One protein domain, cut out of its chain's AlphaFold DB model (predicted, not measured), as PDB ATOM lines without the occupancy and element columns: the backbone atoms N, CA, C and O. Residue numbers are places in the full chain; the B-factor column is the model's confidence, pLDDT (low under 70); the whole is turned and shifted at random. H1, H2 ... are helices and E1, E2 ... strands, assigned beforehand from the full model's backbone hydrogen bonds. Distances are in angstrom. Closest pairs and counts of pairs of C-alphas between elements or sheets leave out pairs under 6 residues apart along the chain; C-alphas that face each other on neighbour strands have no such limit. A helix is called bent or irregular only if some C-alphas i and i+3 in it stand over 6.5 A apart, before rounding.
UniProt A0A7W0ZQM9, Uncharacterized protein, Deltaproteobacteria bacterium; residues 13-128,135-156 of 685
ATOM      1  N   PHE A  13     -28.416  -0.527   2.064       86.56
ATOM      2  CA  PHE A  13     -27.056  -1.044   1.987       86.56
ATOM      3  C   PHE A  13     -27.055  -2.573   1.912       86.56
ATOM      4  O   PHE A  13     -26.406  -3.133   1.030       86.56
ATOM      5  N   GLY A  14     -27.840  -3.245   2.763       87.19
ATOM      6  CA  GLY A  14     -27.979  -4.702   2.747       87.19
ATOM      7  C   GLY A  14     -28.450  -5.245   1.393       87.19
ATOM      8  O   GLY A  14     -27.837  -6.166   0.858       87.19
ATOM      9  N   ILE A  15     -29.483  -4.642   0.794       89.94
ATOM     10  CA  ILE A  15     -29.998  -5.027  -0.532       89.94
ATOM     11  C   ILE A  15     -28.940  -4.811  -1.619       89.94
ATOM     12  O   ILE A  15     -28.687  -5.715  -2.418       89.94
ATOM     13  N   LYS A  16     -28.282  -3.644  -1.642       90.75
ATOM     14  CA  LYS A  16     -27.202  -3.347  -2.596       90.75
ATOM     15  C   LYS A  16     -26.058  -4.347  -2.484       90.75
ATOM     16  O   LYS A  16     -25.623  -4.890  -3.497       90.75
ATOM     17  N   ALA A  17     -25.604  -4.612  -1.261       90.38
ATOM     18  CA  ALA A  17     -24.571  -5.596  -0.971       90.38
ATOM     19  C   ALA A  17     -24.998  -6.996  -1.436       90.38
ATOM     20  O   ALA A  17     -24.223  -7.683  -2.095       90.38
ATOM     21  N   TYR A  18     -26.245  -7.398  -1.170       91.25
ATOM     22  CA  TYR A  18     -26.777  -8.701  -1.567       91.25
ATOM     23  C   TYR A  18     -26.835  -8.882  -3.095       91.25
ATOM     24  O   TYR A  18     -26.441  -9.927  -3.619       91.25
ATOM     25  N   LEU A  19     -27.268  -7.844  -3.819       92.38
ATOM     26  CA  LEU A  19     -27.310  -7.836  -5.284       92.38
ATOM     27  C   LEU A  19     -25.901  -7.861  -5.891       92.38
ATOM     28  O   LEU A  19     -25.607  -8.695  -6.748       92.38
ATOM     29  N   ALA A  20     -25.015  -6.981  -5.420       91.81
ATOM     30  CA  ALA A  20     -23.665  -6.828  -5.958       91.81
ATOM     31  C   ALA A  20     -22.714  -7.977  -5.576       91.81
ATOM     32  O   ALA A  20     -21.687  -8.177  -6.235       91.81
ATOM     33  N   MET A  21     -23.024  -8.723  -4.507       93.69
ATOM     34  CA  MET A  21     -22.174  -9.794  -3.992       93.69
ATOM     35  C   MET A  21     -22.774 -11.203  -4.177       93.69
ATOM     36  O   MET A  21     -22.415 -11.834  -5.176       93.69
ATOM     37  N   PRO A  22     -23.657 -11.724  -3.303       93.19
ATOM     38  CA  PRO A  22     -24.274 -13.039  -3.466       93.19
ATOM     39  C   PRO A  22     -24.934 -13.289  -4.823       93.19
ATOM     40  O   PRO A  22     -24.621 -14.290  -5.461       93.19
ATOM     41  N   ILE A  23     -25.823 -12.401  -5.288       93.31
ATOM     42  CA  ILE A  23     -26.583 -12.644  -6.527       93.31
ATOM     43  C   ILE A  23     -25.653 -12.630  -7.740       93.31
ATOM     44  O   ILE A  23     -25.682 -13.565  -8.538       93.31
ATOM     45  N   ALA A  24     -24.783 -11.623  -7.853       92.38
ATOM     46  CA  ALA A  24     -23.779 -11.572  -8.915       92.38
ATOM     47  C   ALA A  24     -22.907 -12.841  -8.930       92.38
ATOM     48  O   ALA A  24     -22.715 -13.452  -9.977       92.38
ATOM     49  N   THR A  25     -22.445 -13.286  -7.761       93.75
ATOM     50  CA  THR A  25     -21.658 -14.519  -7.622       93.75
ATOM     51  C   THR A  25     -22.442 -15.752  -8.065       93.75
ATOM     52  O   THR A  25     -21.910 -16.572  -8.806       93.75
ATOM     53  N   ALA A  26     -23.710 -15.878  -7.666       93.06
ATOM     54  CA  ALA A  26     -24.561 -17.001  -8.050       93.06
ATOM     55  C   ALA A  26     -24.794 -17.059  -9.568       93.06
ATOM     56  O   ALA A  26     -24.751 -18.141 -10.151       93.06
ATOM     57  N   LEU A  27     -24.980 -15.907 -10.221       92.31
ATOM     58  CA  LEU A  27     -25.113 -15.821 -11.679       92.31
ATOM     59  C   LEU A  27     -23.821 -16.241 -12.390       92.31
ATOM     60  O   LEU A  27     -23.867 -17.056 -13.313       92.31
ATOM     61  N   LEU A  28     -22.669 -15.734 -11.936       91.38
ATOM     62  CA  LEU A  28     -21.358 -16.108 -12.477       91.38
ATOM     63  C   LEU A  28     -21.106 -17.614 -12.297       91.38
ATOM     64  O   LEU A  28     -20.781 -18.307 -13.259       91.38
ATOM     65  N   ALA A  29     -21.321 -18.139 -11.089       91.56
ATOM     66  CA  ALA A  29     -21.148 -19.553 -10.772       91.56
ATOM     67  C   ALA A  29     -22.104 -20.449 -11.574       91.56
ATOM     68  O   ALA A  29     -21.685 -21.489 -12.078       91.56
ATOM     69  N   GLY A  30     -23.363 -20.036 -11.748       91.94
ATOM     70  CA  GLY A  30     -24.348 -20.753 -12.558       91.94
ATOM     71  C   GLY A  30     -23.944 -20.835 -14.031       91.94
ATOM     72  O   GLY A  30     -24.020 -21.906 -14.628       91.94
ATOM     73  N   ALA A  31     -23.445 -19.736 -14.603       91.69
ATOM     74  CA  ALA A  31     -22.969 -19.699 -15.984       91.69
ATOM     75  C   ALA A  31     -21.716 -20.567 -16.198       91.69
ATOM     76  O   ALA A  31     -21.663 -21.348 -17.154       91.69
ATOM     77  N   VAL A  32     -20.735 -20.493 -15.289       90.88
ATOM     78  CA  VAL A  32     -19.550 -21.365 -15.336       90.88
ATOM     79  C   VAL A  32     -19.946 -22.830 -15.160       90.88
ATOM     80  O   VAL A  32     -19.543 -23.672 -15.961       90.88
ATOM     81  N   GLY A  33     -20.780 -23.141 -14.166       90.62
ATOM     82  CA  GLY A  33     -21.261 -24.496 -13.904       90.62
ATOM     83  C   GLY A  33     -22.019 -25.086 -15.093       90.62
ATOM     84  O   GLY A  33     -21.774 -26.231 -15.469       90.62
ATOM     85  N   HIS A  34     -22.871 -24.292 -15.747       88.56
ATOM     86  CA  HIS A  34     -23.559 -24.701 -16.969       88.56
ATOM     87  C   HIS A  34     -22.571 -25.010 -18.101       88.56
ATOM     88  O   HIS A  34     -22.641 -26.085 -18.697       88.56
ATOM     89  N   GLY A  35     -21.610 -24.117 -18.365       89.06
ATOM     90  CA  GLY A  35     -20.600 -24.337 -19.402       89.06
ATOM     91  C   GLY A  35     -19.738 -25.577 -19.139       89.06
ATOM     92  O   GLY A  35     -19.523 -26.379 -20.046       89.06
ATOM     93  N   VAL A  36     -19.316 -25.804 -17.890       88.69
ATOM     94  CA  VAL A  36     -18.592 -27.024 -17.486       88.69
ATOM     95  C   VAL A  36     -19.463 -28.274 -17.653       88.69
ATOM     96  O   VAL A  36     -18.980 -29.297 -18.143       88.69
ATOM     97  N   GLY A  37     -20.749 -28.205 -17.309       87.38
ATOM     98  CA  GLY A  37     -21.700 -29.297 -17.532       87.38
ATOM     99  C   GLY A  37     -21.807 -29.680 -19.010       87.38
ATOM    100  O   GLY A  37     -21.711 -30.855 -19.360       87.38
ATOM    101  N   VAL A  38     -21.895 -28.686 -19.897       86.69
ATOM    102  CA  VAL A  38     -21.916 -28.892 -21.355       86.69
ATOM    103  C   VAL A  38     -20.613 -29.514 -21.875       86.69
ATOM    104  O   VAL A  38     -20.654 -30.379 -22.754       86.69
ATOM    105  N   LEU A  39     -19.459 -29.103 -21.338       85.62
ATOM    106  CA  LEU A  39     -18.141 -29.634 -21.716       85.62
ATOM    107  C   LEU A  39     -17.923 -31.080 -21.250       85.62
ATOM    108  O   LEU A  39     -17.246 -31.854 -21.923       85.62
ATOM    109  N   THR A  40     -18.488 -31.456 -20.102       85.38
ATOM    110  CA  THR A  40     -18.278 -32.776 -19.476       85.38
ATOM    111  C   THR A  40     -19.341 -33.810 -19.862       85.38
ATOM    112  O   THR A  40     -19.130 -35.017 -19.686       85.38
ATOM    113  N   GLY A  41     -20.445 -33.367 -20.471       78.25
ATOM    114  CA  GLY A  41     -21.469 -34.224 -21.060       78.25
ATOM    115  C   GLY A  41     -22.184 -35.104 -20.019       78.25
ATOM    116  O   GLY A  41     -22.407 -34.670 -18.892       78.25
ATOM    117  N   PRO A  42     -22.548 -36.362 -20.339       76.81
ATOM    118  CA  PRO A  42     -23.374 -37.203 -19.461       76.81
ATOM    119  C   PRO A  42     -22.659 -37.677 -18.180       76.81
ATOM    120  O   PRO A  42     -23.270 -38.325 -17.328       76.81
ATOM    121  N   ARG A  43     -21.366 -37.366 -18.005       80.81
ATOM    122  CA  ARG A  43     -20.556 -37.767 -16.844       80.81
ATOM    123  C   ARG A  43     -20.833 -36.864 -15.639       80.81
ATOM    124  O   ARG A  43     -19.934 -36.195 -15.136       80.81
ATOM    125  N   ARG A  44     -22.079 -36.872 -15.158       73.81
ATOM    126  CA  ARG A  44     -22.608 -35.936 -14.148       73.81
ATOM    127  C   ARG A  44     -21.729 -35.761 -12.902       73.81
ATOM    128  O   ARG A  44     -21.551 -34.640 -12.446       73.81
ATOM    129  N   TYR A  45     -21.130 -36.838 -12.387       82.19
ATOM    130  CA  TYR A  45     -20.277 -36.781 -11.190       82.19
ATOM    131  C   TYR A  45     -18.908 -36.147 -11.462       82.19
ATOM    132  O   TYR A  45     -18.425 -35.355 -10.659       82.19
ATOM    133  N   ILE A  46     -18.309 -36.444 -12.619       82.81
ATOM    134  CA  ILE A  46     -17.036 -35.846 -13.042       82.81
ATOM    135  C   ILE A  46     -17.251 -34.366 -13.377       82.81
ATOM    136  O   ILE A  46     -16.461 -33.528 -12.960       82.81
ATOM    137  N   GLY A  47     -18.352 -34.029 -14.056       81.81
ATOM    138  CA  GLY A  47     -18.740 -32.645 -14.324       81.81
ATOM    139  C   GLY A  47     -18.947 -31.827 -13.053       81.81
ATOM    140  O   GLY A  47     -18.401 -30.732 -12.937       81.81
ATOM    141  N   ALA A  48     -19.657 -32.385 -12.069       82.94
ATOM    142  CA  ALA A  48     -19.859 -31.743 -10.773       82.94
ATOM    143  C   ALA A  48     -18.543 -31.526 -10.008       82.94
ATOM    144  O   ALA A  48     -18.361 -30.462  -9.420       82.94
ATOM    145  N   ALA A  49     -17.616 -32.492 -10.044       86.00
ATOM    146  CA  ALA A  49     -16.298 -32.357  -9.424       86.00
ATOM    147  C   ALA A  49     -15.431 -31.298 -10.130       86.00
ATOM    148  O   ALA A  49     -14.859 -30.430  -9.473       86.00
ATOM    149  N   ILE A  50     -15.384 -31.310 -11.468       86.75
ATOM    150  CA  ILE A  50     -14.636 -30.323 -12.266       86.75
ATOM    151  C   ILE A  50     -15.192 -28.910 -12.054       86.75
ATOM    152  O   ILE A  50     -14.418 -27.959 -11.982       86.75
ATOM    153  N   ALA A  51     -16.509 -28.758 -11.881       85.31
ATOM    154  CA  ALA A  51     -17.135 -27.465 -11.607       85.31
ATOM    155  C   ALA A  51     -16.695 -26.836 -10.268       85.31
ATOM    156  O   ALA A  51     -16.844 -25.627 -10.102       85.31
ATOM    157  N   GLN A  52     -16.111 -27.611  -9.339       87.62
ATOM    158  CA  GLN A  52     -15.523 -27.079  -8.100       87.62
ATOM    159  C   GLN A  52     -14.099 -26.537  -8.293       87.62
ATOM    160  O   GLN A  52     -13.643 -25.721  -7.495       87.62
ATOM    161  N   LEU A  53     -13.377 -26.952  -9.342       88.94
ATOM    162  CA  LEU A  53     -11.988 -26.528  -9.553       88.94
ATOM    163  C   LEU A  53     -11.842 -25.004  -9.702       88.94
ATOM    164  O   LEU A  53     -10.962 -24.454  -9.042       88.94
ATOM    165  N   PRO A  54     -12.691 -24.282 -10.468       87.94
ATOM    166  CA  PRO A  54     -12.625 -22.824 -10.528       87.94
ATOM    167  C   PRO A  54     -12.784 -22.161  -9.157       87.94
ATOM    168  O   PRO A  54     -12.064 -21.214  -8.857       87.94
ATOM    169  N   LEU A  55     -13.679 -22.678  -8.304       88.06
ATOM    170  CA  LEU A  55     -13.869 -22.175  -6.941       88.06
ATOM    171  C   LEU A  55     -12.584 -22.327  -6.116       88.06
ATOM    172  O   LEU A  55     -12.146 -21.372  -5.480       88.06
ATOM    173  N   ILE A  56     -11.959 -23.505  -6.168       90.06
ATOM    174  CA  ILE A  56     -10.705 -23.787  -5.458       90.06
ATOM    175  C   ILE A  56      -9.576 -22.890  -5.980       90.06
ATOM    176  O   ILE A  56      -8.870 -22.276  -5.186       90.06
ATOM    177  N   VAL A  57      -9.429 -22.758  -7.302       90.94
ATOM    178  CA  VAL A  57      -8.402 -21.906  -7.923       90.94
ATOM    179  C   VAL A  57      -8.587 -20.442  -7.530       90.94
ATOM    180  O   VAL A  57      -7.618 -19.787  -7.160       90.94
ATOM    181  N   LEU A  58      -9.819 -19.928  -7.555       90.62
ATOM    182  CA  LEU A  58     -10.124 -18.553  -7.150       90.62
ATOM    183  C   LEU A  58      -9.862 -18.321  -5.658       90.62
ATOM    184  O   LEU A  58      -9.339 -17.269  -5.292       90.62
ATOM    185  N   ALA A  59     -10.187 -19.294  -4.803       90.19
ATOM    186  CA  ALA A  59      -9.896 -19.222  -3.376       90.19
ATOM    187  C   ALA A  59      -8.381 -19.215  -3.119       90.19
ATOM    188  O   ALA A  59      -7.890 -18.355  -2.390       90.19
ATOM    189  N   ILE A  60      -7.627 -20.106  -3.772       90.88
ATOM    190  CA  ILE A  60      -6.161 -20.142  -3.688       90.88
ATOM    191  C   ILE A  60      -5.565 -18.829  -4.204       90.88
ATOM    192  O   ILE A  60      -4.724 -18.246  -3.530       90.88
ATOM    193  N   ALA A  61      -6.021 -18.315  -5.348       90.31
ATOM    194  CA  ALA A  61      -5.544 -17.047  -5.895       90.31
ATOM    195  C   ALA A  61      -5.814 -15.869  -4.944       90.31
ATOM    196  O   ALA A  61      -4.945 -15.020  -4.754       90.31
ATOM    197  N   ALA A  62      -6.987 -15.833  -4.301       89.19
ATOM    198  CA  ALA A  62      -7.309 -14.819  -3.300       89.19
ATOM    199  C   ALA A  62      -6.398 -14.916  -2.063       89.19
ATOM    200  O   ALA A  62      -5.922 -13.888  -1.583       89.19
ATOM    201  N   LEU A  63      -6.108 -16.131  -1.583       88.75
ATOM    202  CA  LEU A  63      -5.196 -16.365  -0.458       88.75
ATOM    203  C   LEU A  63      -3.748 -15.996  -0.803       88.75
ATOM    204  O   LEU A  63      -3.096 -15.298  -0.031       88.75
ATOM    205  N   LEU A  64      -3.262 -16.404  -1.979       90.94
ATOM    206  CA  LEU A  64      -1.931 -16.043  -2.471       90.94
ATOM    207  C   LEU A  64      -1.791 -14.529  -2.630       90.94
ATOM    208  O   LEU A  64      -0.753 -13.972  -2.286       90.94
ATOM    209  N   ARG A  65      -2.845 -13.850  -3.089       90.56
ATOM    210  CA  ARG A  65      -2.865 -12.391  -3.179       90.56
ATOM    211  C   ARG A  65      -2.857 -11.729  -1.802       90.56
ATOM    212  O   ARG A  65      -2.076 -10.812  -1.601       90.56
ATOM    213  N   PHE A  66      -3.658 -12.198  -0.846       89.12
ATOM    214  CA  PHE A  66      -3.628 -11.681   0.529       89.12
ATOM    215  C   PHE A  66      -2.241 -11.840   1.176       89.12
ATOM    216  O   PHE A  66      -1.753 -10.936   1.859       89.12
ATOM    217  N   TYR A  67      -1.596 -12.983   0.930       91.56
ATOM    218  CA  TYR A  67      -0.254 -13.283   1.416       91.56
ATOM    219  C   TYR A  67       0.827 -12.441   0.714       91.56
ATOM    220  O   TYR A  67       1.754 -11.949   1.358       91.56
ATOM    221  N   GLY A  68       0.711 -12.272  -0.606       92.75
ATOM    222  CA  GLY A  68       1.737 -11.706  -1.482       92.75
ATOM    223  C   GLY A  68       1.612 -10.214  -1.800       92.75
ATOM    224  O   GLY A  68       2.593  -9.631  -2.259       92.75
ATOM    225  N   ALA A  69       0.462  -9.586  -1.562       93.19
ATOM    226  CA  ALA A  69       0.235  -8.168  -1.832       93.19
ATOM    227  C   ALA A  69       0.029  -7.386  -0.525       93.19
ATOM    228  O   ALA A  69      -0.464  -7.960   0.452       93.19
ATOM    229  N   PRO A  70       0.354  -6.082  -0.486       93.44
ATOM    230  CA  PRO A  70       0.092  -5.258   0.684       93.44
ATOM    231  C   PRO A  70      -1.376  -5.239   1.115       93.44
ATOM    232  O   PRO A  70      -1.620  -5.576   2.270       93.44
ATOM    233  N   PRO A  71      -2.376  -4.983   0.246       92.56
ATOM    234  CA  PRO A  71      -3.748  -4.780   0.705       92.56
ATOM    235  C   PRO A  71      -4.325  -5.945   1.516       92.56
ATOM    236  O   PRO A  71      -4.034  -7.120   1.269       92.56
ATOM    237  N   VAL A  72      -5.167  -5.612   2.495       90.06
ATOM    238  CA  VAL A  72      -5.934  -6.588   3.291       90.06
ATOM    239  C   VAL A  72      -7.350  -6.796   2.757       90.06
ATOM    240  O   VAL A  72      -7.987  -7.792   3.098       90.06
ATOM    241  N   PHE A  73      -7.834  -5.906   1.886       90.88
ATOM    242  CA  PHE A  73      -9.082  -6.119   1.161       90.88
ATOM    243  C   PHE A  73      -8.914  -7.150   0.034       90.88
ATOM    244  O   PHE A  73      -7.831  -7.339  -0.524       90.88
ATOM    245  N   THR A  74     -10.013  -7.789  -0.371       90.94
ATOM    246  CA  THR A  74     -10.030  -8.615  -1.587       90.94
ATOM    247  C   THR A  74     -11.305  -8.408  -2.387       90.94
ATOM    248  O   THR A  74     -12.405  -8.387  -1.833       90.94
ATOM    249  N   TYR A  75     -11.148  -8.286  -3.704       92.25
ATOM    250  CA  TYR A  75     -12.237  -8.356  -4.668       92.25
ATOM    251  C   TYR A  75     -12.069  -9.625  -5.493       92.25
ATOM    252  O   TYR A  75     -11.050  -9.823  -6.156       92.25
ATOM    253  N   ASN A  76     -13.049 -10.520  -5.428       91.06
ATOM    254  CA  ASN A  76     -12.988 -11.789  -6.146       91.06
ATOM    255  C   ASN A  76     -14.387 -12.305  -6.477       91.06
ATOM    256  O   ASN A  76     -15.383 -11.842  -5.927       91.06
ATOM    257  N   ALA A  77     -14.465 -13.283  -7.376       90.38
ATOM    258  CA  ALA A  77     -15.747 -13.791  -7.844       90.38
ATOM    259  C   ALA A  77     -16.539 -14.570  -6.780       90.38
ATOM    260  O   ALA A  77     -17.740 -14.718  -6.964       90.38
ATOM    261  N   ILE A  78     -15.908 -15.023  -5.686       88.94
ATOM    262  CA  ILE A  78     -16.535 -15.822  -4.618       88.94
ATOM    263  C   ILE A  78     -17.216 -14.921  -3.583       88.94
ATOM    264  O   ILE A  78     -18.399 -15.063  -3.300       88.94
ATOM    265  N   LEU A  79     -16.457 -13.999  -2.993       87.56
ATOM    266  CA  LEU A  79     -16.944 -13.104  -1.938       87.56
ATOM    267  C   LEU A  79     -17.533 -11.815  -2.515       87.56
ATOM    268  O   LEU A  79     -18.358 -11.160  -1.886       87.56
ATOM    269  N   GLY A  80     -17.102 -11.426  -3.714       91.25
ATOM    270  CA  GLY A  80     -17.329 -10.101  -4.268       91.25
ATOM    271  C   GLY A  80     -16.383  -9.075  -3.703       91.25
ATOM    272  O   GLY A  80     -15.494  -8.617  -4.415       91.25
ATOM    273  N   TYR A  81     -16.576  -8.746  -2.431       91.06
ATOM    274  CA  TYR A  81     -15.750  -7.798  -1.709       91.06
ATOM    275  C   TYR A  81     -15.629  -8.202  -0.244       91.06
ATOM    276  O   TYR A  81     -16.620  -8.453   0.439       91.06
ATOM    277  N   PHE A  82     -14.393  -8.242   0.228       89.12
ATOM    278  CA  PHE A  82     -14.058  -8.294   1.638       89.12
ATOM    279  C   PHE A  82     -13.286  -7.014   1.977       89.12
ATOM    280  O   PHE A  82     -12.241  -6.782   1.362       89.12
ATOM    281  N   PRO A  83     -13.777  -6.187   2.918       82.00
ATOM    282  CA  PRO A  83     -13.215  -4.865   3.180       82.00
ATOM    283  C   PRO A  83     -11.841  -4.877   3.847       82.00
ATOM    284  O   PRO A  83     -11.142  -3.876   3.774       82.00
ATOM    285  N   GLY A  84     -11.421  -6.002   4.432       80.75
ATOM    286  CA  GLY A  84     -10.133  -6.123   5.105       80.75
ATOM    287  C   GLY A  84     -10.291  -6.181   6.618       80.75
ATOM    288  O   GLY A  84     -10.759  -7.185   7.154       80.75
ATOM    289  N   ASN A  85      -9.855  -5.131   7.314       77.56
ATOM    290  CA  ASN A  85      -9.805  -5.122   8.773       77.56
ATOM    291  C   ASN A  85     -11.197  -5.289   9.419       77.56
ATOM    292  O   ASN A  85     -12.134  -4.555   9.122       77.56
ATOM    293  N   LEU A  86     -11.299  -6.217  10.373       69.94
ATOM    294  CA  LEU A  86     -12.530  -6.535  11.102       69.94
ATOM    295  C   LEU A  86     -12.967  -5.443  12.094       69.94
ATOM    296  O   LEU A  86     -14.124  -5.441  12.512       69.94
ATOM    297  N   TYR A  87     -12.056  -4.552  12.498       68.62
ATOM    298  CA  TYR A  87     -12.364  -3.434  13.397       68.62
ATOM    299  C   TYR A  87     -12.837  -2.175  12.667       68.62
ATOM    300  O   TYR A  87     -13.250  -1.227  13.332       68.62
ATOM    301  N   ASP A  88     -12.763  -2.148  11.335       74.06
ATOM    302  CA  ASP A  88     -13.252  -1.011  10.566       74.06
ATOM    303  C   ASP A  88     -14.782  -1.045  10.523       74.06
ATOM    304  O   ASP A  88     -15.408  -1.985  10.021       74.06
ATOM    305  N   GLU A  89     -15.400  -0.026  11.113       78.25
ATOM    306  CA  GLU A  89     -16.850   0.066  11.162       78.25
ATOM    307  C   GLU A  89     -17.394   0.642   9.845       78.25
ATOM    308  O   GLU A  89     -18.514   0.325   9.472       78.25
ATOM    309  N   ASN A  90     -16.644   1.405   9.052       78.56
ATOM    310  CA  ASN A  90     -17.231   2.092   7.901       78.56
ATOM    311  C   ASN A  90     -16.975   1.379   6.565       78.56
ATOM    312  O   ASN A  90     -16.114   1.762   5.779       78.56
ATOM    313  N   VAL A  91     -17.772   0.351   6.269       80.81
ATOM    314  CA  VAL A  91     -17.636  -0.420   5.022       80.81
ATOM    315  C   VAL A  91     -18.391   0.245   3.868       80.81
ATOM    316  O   VAL A  91     -19.622   0.320   3.873       80.81
ATOM    317  N   LYS A  92     -17.664   0.654   2.821       82.50
ATOM    318  CA  LYS A  92     -18.230   1.298   1.623       82.50
ATOM    319  C   LYS A  92     -18.160   0.394   0.395       82.50
ATOM    320  O   LYS A  92     -17.143  -0.230   0.112       82.50
ATOM    321  N   LEU A  93     -19.239   0.376  -0.391       86.62
ATOM    322  CA  LEU A  93     -19.232  -0.217  -1.731       86.62
ATOM    323  C   LEU A  93     -18.778   0.851  -2.731       86.62
ATOM    324  O   LEU A  93     -19.527   1.781  -3.030       86.62
ATOM    325  N   THR A  94     -17.544   0.738  -3.214       88.75
ATOM    326  CA  THR A  94     -16.924   1.713  -4.122       88.75
ATOM    327  C   THR A  94     -17.030   1.277  -5.588       88.75
ATOM    328  O   THR A  94     -17.447   0.158  -5.902       88.75
ATOM    329  N   ALA A  95     -16.612   2.152  -6.509       92.19
ATOM    330  CA  ALA A  95     -16.534   1.833  -7.937       92.19
ATOM    331  C   ALA A  95     -15.616   0.630  -8.235       92.19
ATOM    332  O   ALA A  95     -15.860  -0.089  -9.203       92.19
ATOM    333  N   ALA A  96     -14.624   0.355  -7.380       93.44
ATOM    334  CA  ALA A  96     -13.735  -0.800  -7.504       93.44
ATOM    335  C   ALA A  96     -14.510  -2.130  -7.538       93.44
ATOM    336  O   ALA A  96     -14.203  -3.009  -8.345       93.44
ATOM    337  N   LEU A  97     -15.584  -2.259  -6.745       94.38
ATOM    338  CA  LEU A  97     -16.449  -3.441  -6.802       94.38
ATOM    339  C   LEU A  97     -17.114  -3.576  -8.176       94.38
ATOM    340  O   LEU A  97     -17.142  -4.669  -8.735       94.38
ATOM    341  N   ALA A  98     -17.631  -2.480  -8.733       94.69
ATOM    342  CA  ALA A  98     -18.277  -2.500 -10.042       94.69
ATOM    343  C   ALA A  98     -17.291  -2.901 -11.152       94.69
ATOM    344  O   ALA A  98     -17.615  -3.770 -11.963       94.69
ATOM    345  N   TRP A  99     -16.070  -2.354 -11.141       96.62
ATOM    346  CA  TRP A  99     -15.014  -2.731 -12.086       96.62
ATOM    347  C   TRP A  99     -14.604  -4.196 -11.951       96.62
ATOM    348  O   TRP A  99     -14.518  -4.901 -12.958       96.62
ATOM    349  N   SER A 100     -14.451  -4.685 -10.719       95.62
ATOM    350  CA  SER A 100     -14.167  -6.099 -10.472       95.62
ATOM    351  C   SER A 100     -15.289  -7.005 -10.985       95.62
ATOM    352  O   SER A 100     -15.025  -8.037 -11.601       95.62
ATOM    353  N   ARG A 101     -16.560  -6.622 -10.792       95.44
ATOM    354  CA  ARG A 101     -17.704  -7.384 -11.317       95.44
ATOM    355  C   ARG A 101     -17.779  -7.357 -12.835       95.44
ATOM    356  O   ARG A 101     -18.106  -8.385 -13.422       95.44
ATOM    357  N   LEU A 102     -17.444  -6.233 -13.464       96.25
ATOM    358  CA  LEU A 102     -17.376  -6.143 -14.917       96.25
ATOM    359  C   LEU A 102     -16.299  -7.078 -15.478       96.25
ATOM    360  O   LEU A 102     -16.589  -7.844 -16.390       96.25
ATOM    361  N   GLU A 103     -15.093  -7.083 -14.904       96.50
ATOM    362  CA  GLU A 103     -14.020  -7.997 -15.321       96.50
ATOM    363  C   GLU A 103     -14.461  -9.466 -15.212       96.50
ATOM    364  O   GLU A 103     -14.320 -10.242 -16.158       96.50
ATOM    365  N   GLN A 104     -15.053  -9.848 -14.078       94.94
ATOM    366  CA  GLN A 104     -15.542 -11.211 -13.851       94.94
ATOM    367  C   GLN A 104     -16.649 -11.600 -14.839       94.94
ATOM    368  O   GLN A 104     -16.658 -12.719 -15.355       94.94
ATOM    369  N   LEU A 105     -17.569 -10.677 -15.130       95.69
ATOM    370  CA  LEU A 105     -18.627 -10.884 -16.110       95.69
ATOM    371  C   LEU A 105     -18.053 -11.093 -17.516       95.69
ATOM    372  O   LEU A 105     -18.492 -12.005 -18.214       95.69
ATOM    373  N   LEU A 106     -17.050 -10.307 -17.921       96.81
ATOM    374  CA  LEU A 106     -16.383 -10.471 -19.214       96.81
ATOM    375  C   LEU A 106     -15.703 -11.840 -19.333       96.81
ATOM    376  O   LEU A 106     -15.857 -12.501 -20.361       96.81
ATOM    377  N   TRP A 107     -15.034 -12.317 -18.278       95.31
ATOM    378  CA  TRP A 107     -14.469 -13.671 -18.256       95.31
ATOM    379  C   TRP A 107     -15.533 -14.760 -18.426       95.31
ATOM    380  O   TRP A 107     -15.337 -15.711 -19.188       95.31
ATOM    381  N   VAL A 108     -16.682 -14.617 -17.763       94.31
ATOM    382  CA  VAL A 108     -17.789 -15.577 -17.880       94.31
ATOM    383  C   VAL A 108     -18.429 -15.538 -19.266       94.31
ATOM    384  O   VAL A 108     -18.656 -16.597 -19.853       94.31
ATOM    385  N   ILE A 109     -18.675 -14.351 -19.830       95.38
ATOM    386  CA  ILE A 109     -19.209 -14.210 -21.193       95.38
ATOM    387  C   ILE A 109     -18.239 -14.820 -22.204       95.38
ATOM    388  O   ILE A 109     -18.674 -15.550 -23.095       95.38
ATOM    389  N   ALA A 110     -16.934 -14.584 -22.052       95.44
ATOM    390  CA  ALA A 110     -15.920 -15.204 -22.890       95.44
ATOM    391  C   ALA A 110     -15.981 -16.734 -22.820       95.44
ATOM    392  O   ALA A 110     -16.081 -17.392 -23.857       95.44
ATOM    393  N   PHE A 111     -15.992 -17.297 -21.610       93.00
ATOM    394  CA  PHE A 111     -16.068 -18.742 -21.401       93.00
ATOM    395  C   PHE A 111     -17.327 -19.350 -22.033       93.00
ATOM    396  O   PHE A 111     -17.233 -20.278 -22.840       93.00
ATOM    397  N   VAL A 112     -18.505 -18.795 -21.736       92.50
ATOM    398  CA  VAL A 112     -19.779 -19.276 -22.289       92.50
ATOM    399  C   VAL A 112     -19.808 -19.135 -23.811       92.50
ATOM    400  O   VAL A 112     -20.295 -20.035 -24.489       92.50
ATOM    401  N   SER A 113     -19.236 -18.068 -24.375       92.00
ATOM    402  CA  SER A 113     -19.176 -17.856 -25.827       92.00
ATOM    403  C   SER A 113     -18.269 -18.875 -26.530       92.00
ATOM    404  O   SER A 113     -18.614 -19.364 -27.608       92.00
ATOM    405  N   VAL A 114     -17.154 -19.274 -25.902       90.12
ATOM    406  CA  VAL A 114     -16.294 -20.371 -26.386       90.12
ATOM    407  C   VAL A 114     -17.034 -21.710 -26.346       90.12
ATOM    408  O   VAL A 114     -16.955 -22.492 -27.297       90.12
ATOM    409  N   VAL A 115     -17.796 -21.975 -25.282       89.00
ATOM    410  CA  VAL A 115     -18.640 -23.177 -25.197       89.00
ATOM    411  C   VAL A 115     -19.723 -23.146 -26.284       89.00
ATOM    412  O   VAL A 115     -19.889 -24.123 -27.017       89.00
ATOM    413  N   ALA A 116     -20.403 -22.008 -26.455       86.44
ATOM    414  CA  ALA A 116     -21.468 -21.801 -27.434       86.44
ATOM    415  C   ALA A 116     -20.982 -21.967 -28.882       86.44
ATOM    416  O   ALA A 116     -21.685 -22.551 -29.710       86.44
ATOM    417  N   PHE A 117     -19.751 -21.535 -29.187       84.94
ATOM    418  CA  PHE A 117     -19.139 -21.682 -30.509       84.94
ATOM    419  C   PHE A 117     -19.143 -23.138 -31.014       84.94
ATOM    420  O   PHE A 117     -19.279 -23.396 -32.212       84.94
ATOM    421  N   ARG A 118     -19.054 -24.118 -30.113       82.06
ATOM    422  CA  ARG A 118     -19.054 -25.553 -30.446       82.06
ATOM    423  C   ARG A 118     -20.219 -26.314 -29.825       82.06
ATOM    424  O   ARG A 118     -20.202 -27.542 -29.789       82.06
ATOM    425  N   PHE A 119     -21.259 -25.604 -29.400       83.31
ATOM    426  CA  PHE A 119     -22.441 -26.219 -28.820       83.31
ATOM    427  C   PHE A 119     -23.281 -26.936 -29.888       83.31
ATOM    428  O   PHE A 119     -23.591 -26.391 -30.956       83.31
ATOM    429  N   ASP A 120     -23.624 -28.191 -29.620       79.12
ATOM    430  CA  ASP A 120     -24.499 -29.023 -30.437       79.12
ATOM    431  C   ASP A 120     -25.902 -29.029 -29.822       79.12
ATOM    432  O   ASP A 120     -26.153 -29.778 -28.881       79.12
ATOM    433  N   VAL A 121     -26.809 -28.189 -30.337       78.56
ATOM    434  CA  VAL A 121     -28.157 -28.003 -29.766       78.56
ATOM    435  C   VAL A 121     -28.949 -29.323 -29.692       78.56
ATOM    436  O   VAL A 121     -29.425 -29.635 -28.604       78.56
ATOM    437  N   PRO A 122     -29.034 -30.155 -30.756       78.38
ATOM    438  CA  PRO A 122     -29.740 -31.442 -30.692       78.38
ATOM    439  C   PRO A 122     -29.213 -32.421 -29.640       78.38
ATOM    440  O   PRO A 122     -29.979 -33.195 -29.077       78.38
ATOM    441  N   ARG A 123     -27.897 -32.430 -29.404       72.94
ATOM    442  CA  ARG A 123     -27.241 -33.399 -28.507       72.94
ATOM    443  C   ARG A 123     -26.889 -32.807 -27.142       72.94
ATOM    444  O   ARG A 123     -26.302 -33.506 -26.321       72.94
ATOM    445  N   PHE A 124     -27.197 -31.527 -26.945       77.44
ATOM    446  CA  PHE A 124     -26.897 -30.724 -25.764       77.44
ATOM    447  C   PHE A 124     -25.455 -30.902 -25.248       77.44
ATOM    448  O   PHE A 124     -25.210 -31.022 -24.050       77.44
ATOM    449  N   ARG A 125     -24.482 -30.969 -26.171       77.81
ATOM    450  CA  ARG A 125     -23.074 -31.279 -25.859       77.81
ATOM    451  C   ARG A 125     -22.099 -30.431 -26.663       77.81
ATOM    452  O   ARG A 125     -22.422 -29.961 -27.752       77.81
ATOM    453  N   TRP A 126     -20.888 -30.276 -26.151       80.00
ATOM    454  CA  TRP A 126     -19.781 -29.685 -26.901       80.00
ATOM    455  C   TRP A 126     -19.225 -30.689 -27.930       80.00
ATOM    456  O   TRP A 126     -19.077 -31.871 -27.612       80.00
ATOM    457  N   THR A 127     -18.947 -30.259 -29.168       75.88
ATOM    458  CA  THR A 127     -18.455 -31.143 -30.248       75.88
ATOM    459  C   THR A 127     -17.196 -30.615 -30.944       75.88
ATOM    460  O   THR A 127     -17.038 -29.413 -31.169       75.88
ATOM    461  N   LEU A 128     -16.307 -31.540 -31.318       73.00
ATOM    462  CA  LEU A 128     -15.112 -31.280 -32.128       73.00
ATOM    463  C   LEU A 128     -15.379 -31.383 -33.642       73.00
ATOM    464  O   LEU A 128     -14.524 -30.991 -34.430       73.00
ATOM    465  N   ARG A 135     -22.938 -19.066 -38.672       55.28
ATOM    466  CA  ARG A 135     -23.665 -18.490 -37.508       55.28
ATOM    467  C   ARG A 135     -22.902 -18.511 -36.179       55.28
ATOM    468  O   ARG A 135     -23.480 -18.231 -35.138       55.28
ATOM    469  N   ARG A 136     -21.611 -18.865 -36.193       69.38
ATOM    470  CA  ARG A 136     -20.835 -19.136 -34.962       69.38
ATOM    471  C   ARG A 136     -19.574 -18.279 -34.804       69.38
ATOM    472  O   ARG A 136     -19.071 -18.160 -33.694       69.38
ATOM    473  N   LEU A 137     -19.114 -17.607 -35.864       81.06
ATOM    474  CA  LEU A 137     -17.986 -16.663 -35.789       81.06
ATOM    475  C   LEU A 137     -18.274 -15.465 -34.871       81.06
ATOM    476  O   LEU A 137     -17.364 -14.989 -34.204       81.06
ATOM    477  N   GLY A 138     -19.538 -15.040 -34.755       86.38
ATOM    478  CA  GLY A 138     -19.939 -13.993 -33.809       86.38
ATOM    479  C   GLY A 138     -19.673 -14.361 -32.343       86.38
ATOM    480  O   GLY A 138     -19.248 -13.508 -31.575       86.38
ATOM    481  N   ALA A 139     -19.831 -15.638 -31.963       87.94
ATOM    482  CA  ALA A 139     -19.517 -16.105 -30.610       87.94
ATOM    483  C   ALA A 139     -18.005 -16.083 -30.335       87.94
ATOM    484  O   ALA A 139     -17.584 -15.698 -29.250       87.94
ATOM    485  N   LEU A 140     -17.176 -16.430 -31.327       88.94
ATOM    486  CA  LEU A 140     -15.722 -16.280 -31.210       88.94
ATOM    487  C   LEU A 140     -15.289 -14.814 -31.148       88.94
ATOM    488  O   LEU A 140     -14.437 -14.481 -30.333       88.94
ATOM    489  N   ALA A 141     -15.872 -13.946 -31.978       92.44
ATOM    490  CA  ALA A 141     -15.585 -12.515 -31.952       92.44
ATOM    491  C   ALA A 141     -15.966 -11.899 -30.597       92.44
ATOM    492  O   ALA A 141     -15.175 -11.156 -30.021       92.44
ATOM    493  N   LEU A 142     -17.127 -12.274 -30.046       94.44
ATOM    494  CA  LEU A 142     -17.548 -11.873 -28.705       94.44
ATOM    495  C   LEU A 142     -16.596 -12.411 -27.632       94.44
ATOM    496  O   LEU A 142     -16.180 -11.653 -26.763       94.44
ATOM    497  N   ALA A 143     -16.203 -13.686 -27.711       94.88
ATOM    498  CA  ALA A 143     -15.233 -14.260 -26.785       94.88
ATOM    499  C   ALA A 143     -13.904 -13.496 -26.819       94.88
ATOM    500  O   ALA A 143     -13.407 -13.100 -25.771       94.88
ATOM    501  N   ALA A 144     -13.363 -13.230 -28.009       96.00
ATOM    502  CA  ALA A 144     -12.127 -12.474 -28.181       96.00
ATOM    503  C   ALA A 144     -12.248 -11.033 -27.659       96.00
ATOM    504  O   ALA A 144     -11.344 -10.550 -26.978       96.00
ATOM    505  N   ALA A 145     -13.370 -10.356 -27.924       97.31
ATOM    506  CA  ALA A 145     -13.630  -9.011 -27.415       97.31
ATOM    507  C   ALA A 145     -13.713  -8.989 -25.880       97.31
ATOM    508  O   ALA A 145     -13.080  -8.150 -25.241       97.31
ATOM    509  N   CYS A 146     -14.434  -9.937 -25.273       97.81
ATOM    510  CA  CYS A 146     -14.554 -10.045 -23.822       97.81
ATOM    511  C   CYS A 146     -13.233 -10.429 -23.148       97.81
ATOM    512  O   CYS A 146     -12.910  -9.854 -22.115       97.81
ATOM    513  N   ILE A 147     -12.444 -11.335 -23.739       97.75
ATOM    514  CA  ILE A 147     -11.096 -11.674 -23.254       97.75
ATOM    515  C   ILE A 147     -10.207 -10.429 -23.281       97.75
ATOM    516  O   ILE A 147      -9.603 -10.093 -22.266       97.75
ATOM    517  N   SER A 148     -10.172  -9.707 -24.404       97.62
ATOM    518  CA  SER A 148      -9.403  -8.463 -24.532       97.62
ATOM    519  C   SER A 148      -9.846  -7.407 -23.516       97.62
ATOM    520  O   SER A 148      -9.007  -6.780 -22.871       97.62
ATOM    521  N   GLY A 149     -11.157  -7.242 -23.316       98.00
ATOM    522  CA  GLY A 149     -11.710  -6.338 -22.310       98.00
ATOM    523  C   GLY A 149     -11.331  -6.739 -20.881       98.00
ATOM    524  O   GLY A 149     -10.896  -5.892 -20.106       98.00
ATOM    525  N   ALA A 150     -11.428  -8.026 -20.542       97.06
ATOM    526  CA  ALA A 150     -11.072  -8.534 -19.220       97.06
ATOM    527  C   ALA A 150      -9.569  -8.381 -18.932       97.06
ATOM    528  O   ALA A 150      -9.196  -7.916 -17.858       97.06
ATOM    529  N   PHE A 151      -8.704  -8.680 -19.907       97.25
ATOM    530  CA  PHE A 151      -7.266  -8.424 -19.797       97.25
ATOM    531  C   PHE A 151      -6.948  -6.934 -19.656       97.25
ATOM    532  O   PHE A 151      -6.101  -6.572 -18.840       97.25
ATOM    533  N   SER A 152      -7.633  -6.066 -20.406       96.94
ATOM    534  CA  SER A 152      -7.466  -4.613 -20.294       96.94
ATOM    535  C   SER A 152      -7.837  -4.107 -18.897       96.94
ATOM    536  O   SER A 152      -7.054  -3.386 -18.277       96.94
ATOM    537  N   LEU A 153      -8.976  -4.550 -18.350       97.06
ATOM    538  CA  LEU A 153      -9.381  -4.218 -16.983       97.06
ATOM    539  C   LEU A 153      -8.384  -4.751 -15.955       97.06
ATOM    540  O   LEU A 153      -8.036  -4.024 -15.026       97.06
ATOM    541  N   ARG A 154      -7.914  -5.996 -16.112       94.75
ATOM    542  CA  ARG A 154      -6.931  -6.607 -15.208       94.75
ATOM    543  C   ARG A 154      -5.610  -5.839 -15.208       94.75
ATOM    544  O   ARG A 154      -5.018  -5.660 -14.148       94.75
ATOM    545  N   ARG A 155      -5.165  -5.360 -16.370       95.00
ATOM    546  CA  ARG A 155      -3.940  -4.558 -16.502       95.00
ATOM    547  C   ARG A 155      -4.022  -3.229 -15.744       95.00
ATOM    548  O   ARG A 155      -3.019  -2.817 -15.189       95.00
ATOM    549  N   HIS A 156      -5.198  -2.607 -15.685       95.06
ATOM    550  CA  HIS A 156      -5.429  -1.343 -14.967       95.06
ATOM    551  C   HIS A 156      -6.092  -1.568 -13.600       95.06
ATOM    552  O   HIS A 156      -6.786  -0.704 -13.072       95.06
TER     553      HIS A 156
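This is residues 13 to 128 and 135 to 156 of the 685 residues of an uncharacterized protein of Deltaproteobacteria bacterium (UniProt A0A7W0ZQM9). What shape does the model have? Three long helices lie side by side in a row, H1b, H4 and H5 with H4 in the middle, while H2 and H3 fold back from the end of H1 and H3 splays away from the row. The small strand hairpin E1 E2 fills the space between H3 and H4. What is it made of? The printed part has 138 residues, with five named helices and two named strands in the order H1 H2 H3 E1 E2 H4 H5, mostly helix by class, and the sheet E1 - E2 is antiparallel. It is only just compact, close to loose, with a radius of gyration of the C-alphas of 16.9 A, and elongated, spanning 54 by 32 by 32 A.

Where are the strands? E1 is residues 74 to 76 and E2 is residues 80 to 82. Where are the helices near the start? H1, residues 13 to 40, was assigned as one helix by its hydrogen bonds but is bent, with C-alphas 20 and 23 6.5 A apart. Its arms are H1a, residues 13 to 20, from C-alpha 13 at (-27.056, -1.044, 1.987), and H1b, residues 23 to 40, 25.3 A long. H2 is residues 44 to 50, and H3 is residues 53 to 68, 21.8 A long. Where are the last two? H4, residues 95 to 117, is 32.7 A long, and H5, residues 137 to 155, is 26.8 A long and ends with C-alpha 155 at (-3.940, -4.558, -16.502).

How do the strands pair? E1 and E2 form a hairpin, with N 74 and O 82 3.0 A apart and N 80 and O 76 2.8 A apart, within hydrogen-bond range. What is closest to the strands? The closest C-alphas of H3 and E1 are those of Ala 62 and Thr 74, 7.0 A apart, and those of E1 and H4 are of Tyr 75 and Ser 100, 6.5 A apart. H3 and H4 are apart. How do the helices meet? H4 touches H5 at a shallow tilt of 28 degrees, opposite ways, the closest C-alphas being those of Ala 110 and Ala 143 at 4.1 A. H4 touches H1b at a shallow tilt of 21 degrees, the same way, with the C-alphas of Gly 35 and Val 112 closest at 5.9 A. H1b touches H2 with residues 36 to 40 alone, at a steep tilt of 62 degrees, closest at the C-alphas of Thr 40 and Gly 47, 5.2 A apart. Are the helix backbones complete? In H1a, H1b, H2, H3, H4 and H5 every O i to N i+4 pair is within hydrogen-bond range.

How far does it reach? The two C-alphas farthest apart are those of Tyr 87 and Pro 122, 55.0 A. Where is it cut or long-linked? Residues 129 to 134 are not printed, with 16.3 A between C-alphas 128 and 135, and the link from E2 to H4 is long, 12 residues. Where is confidence low? Residues 86 to 87 and 135 to 136 have pLDDT under 70.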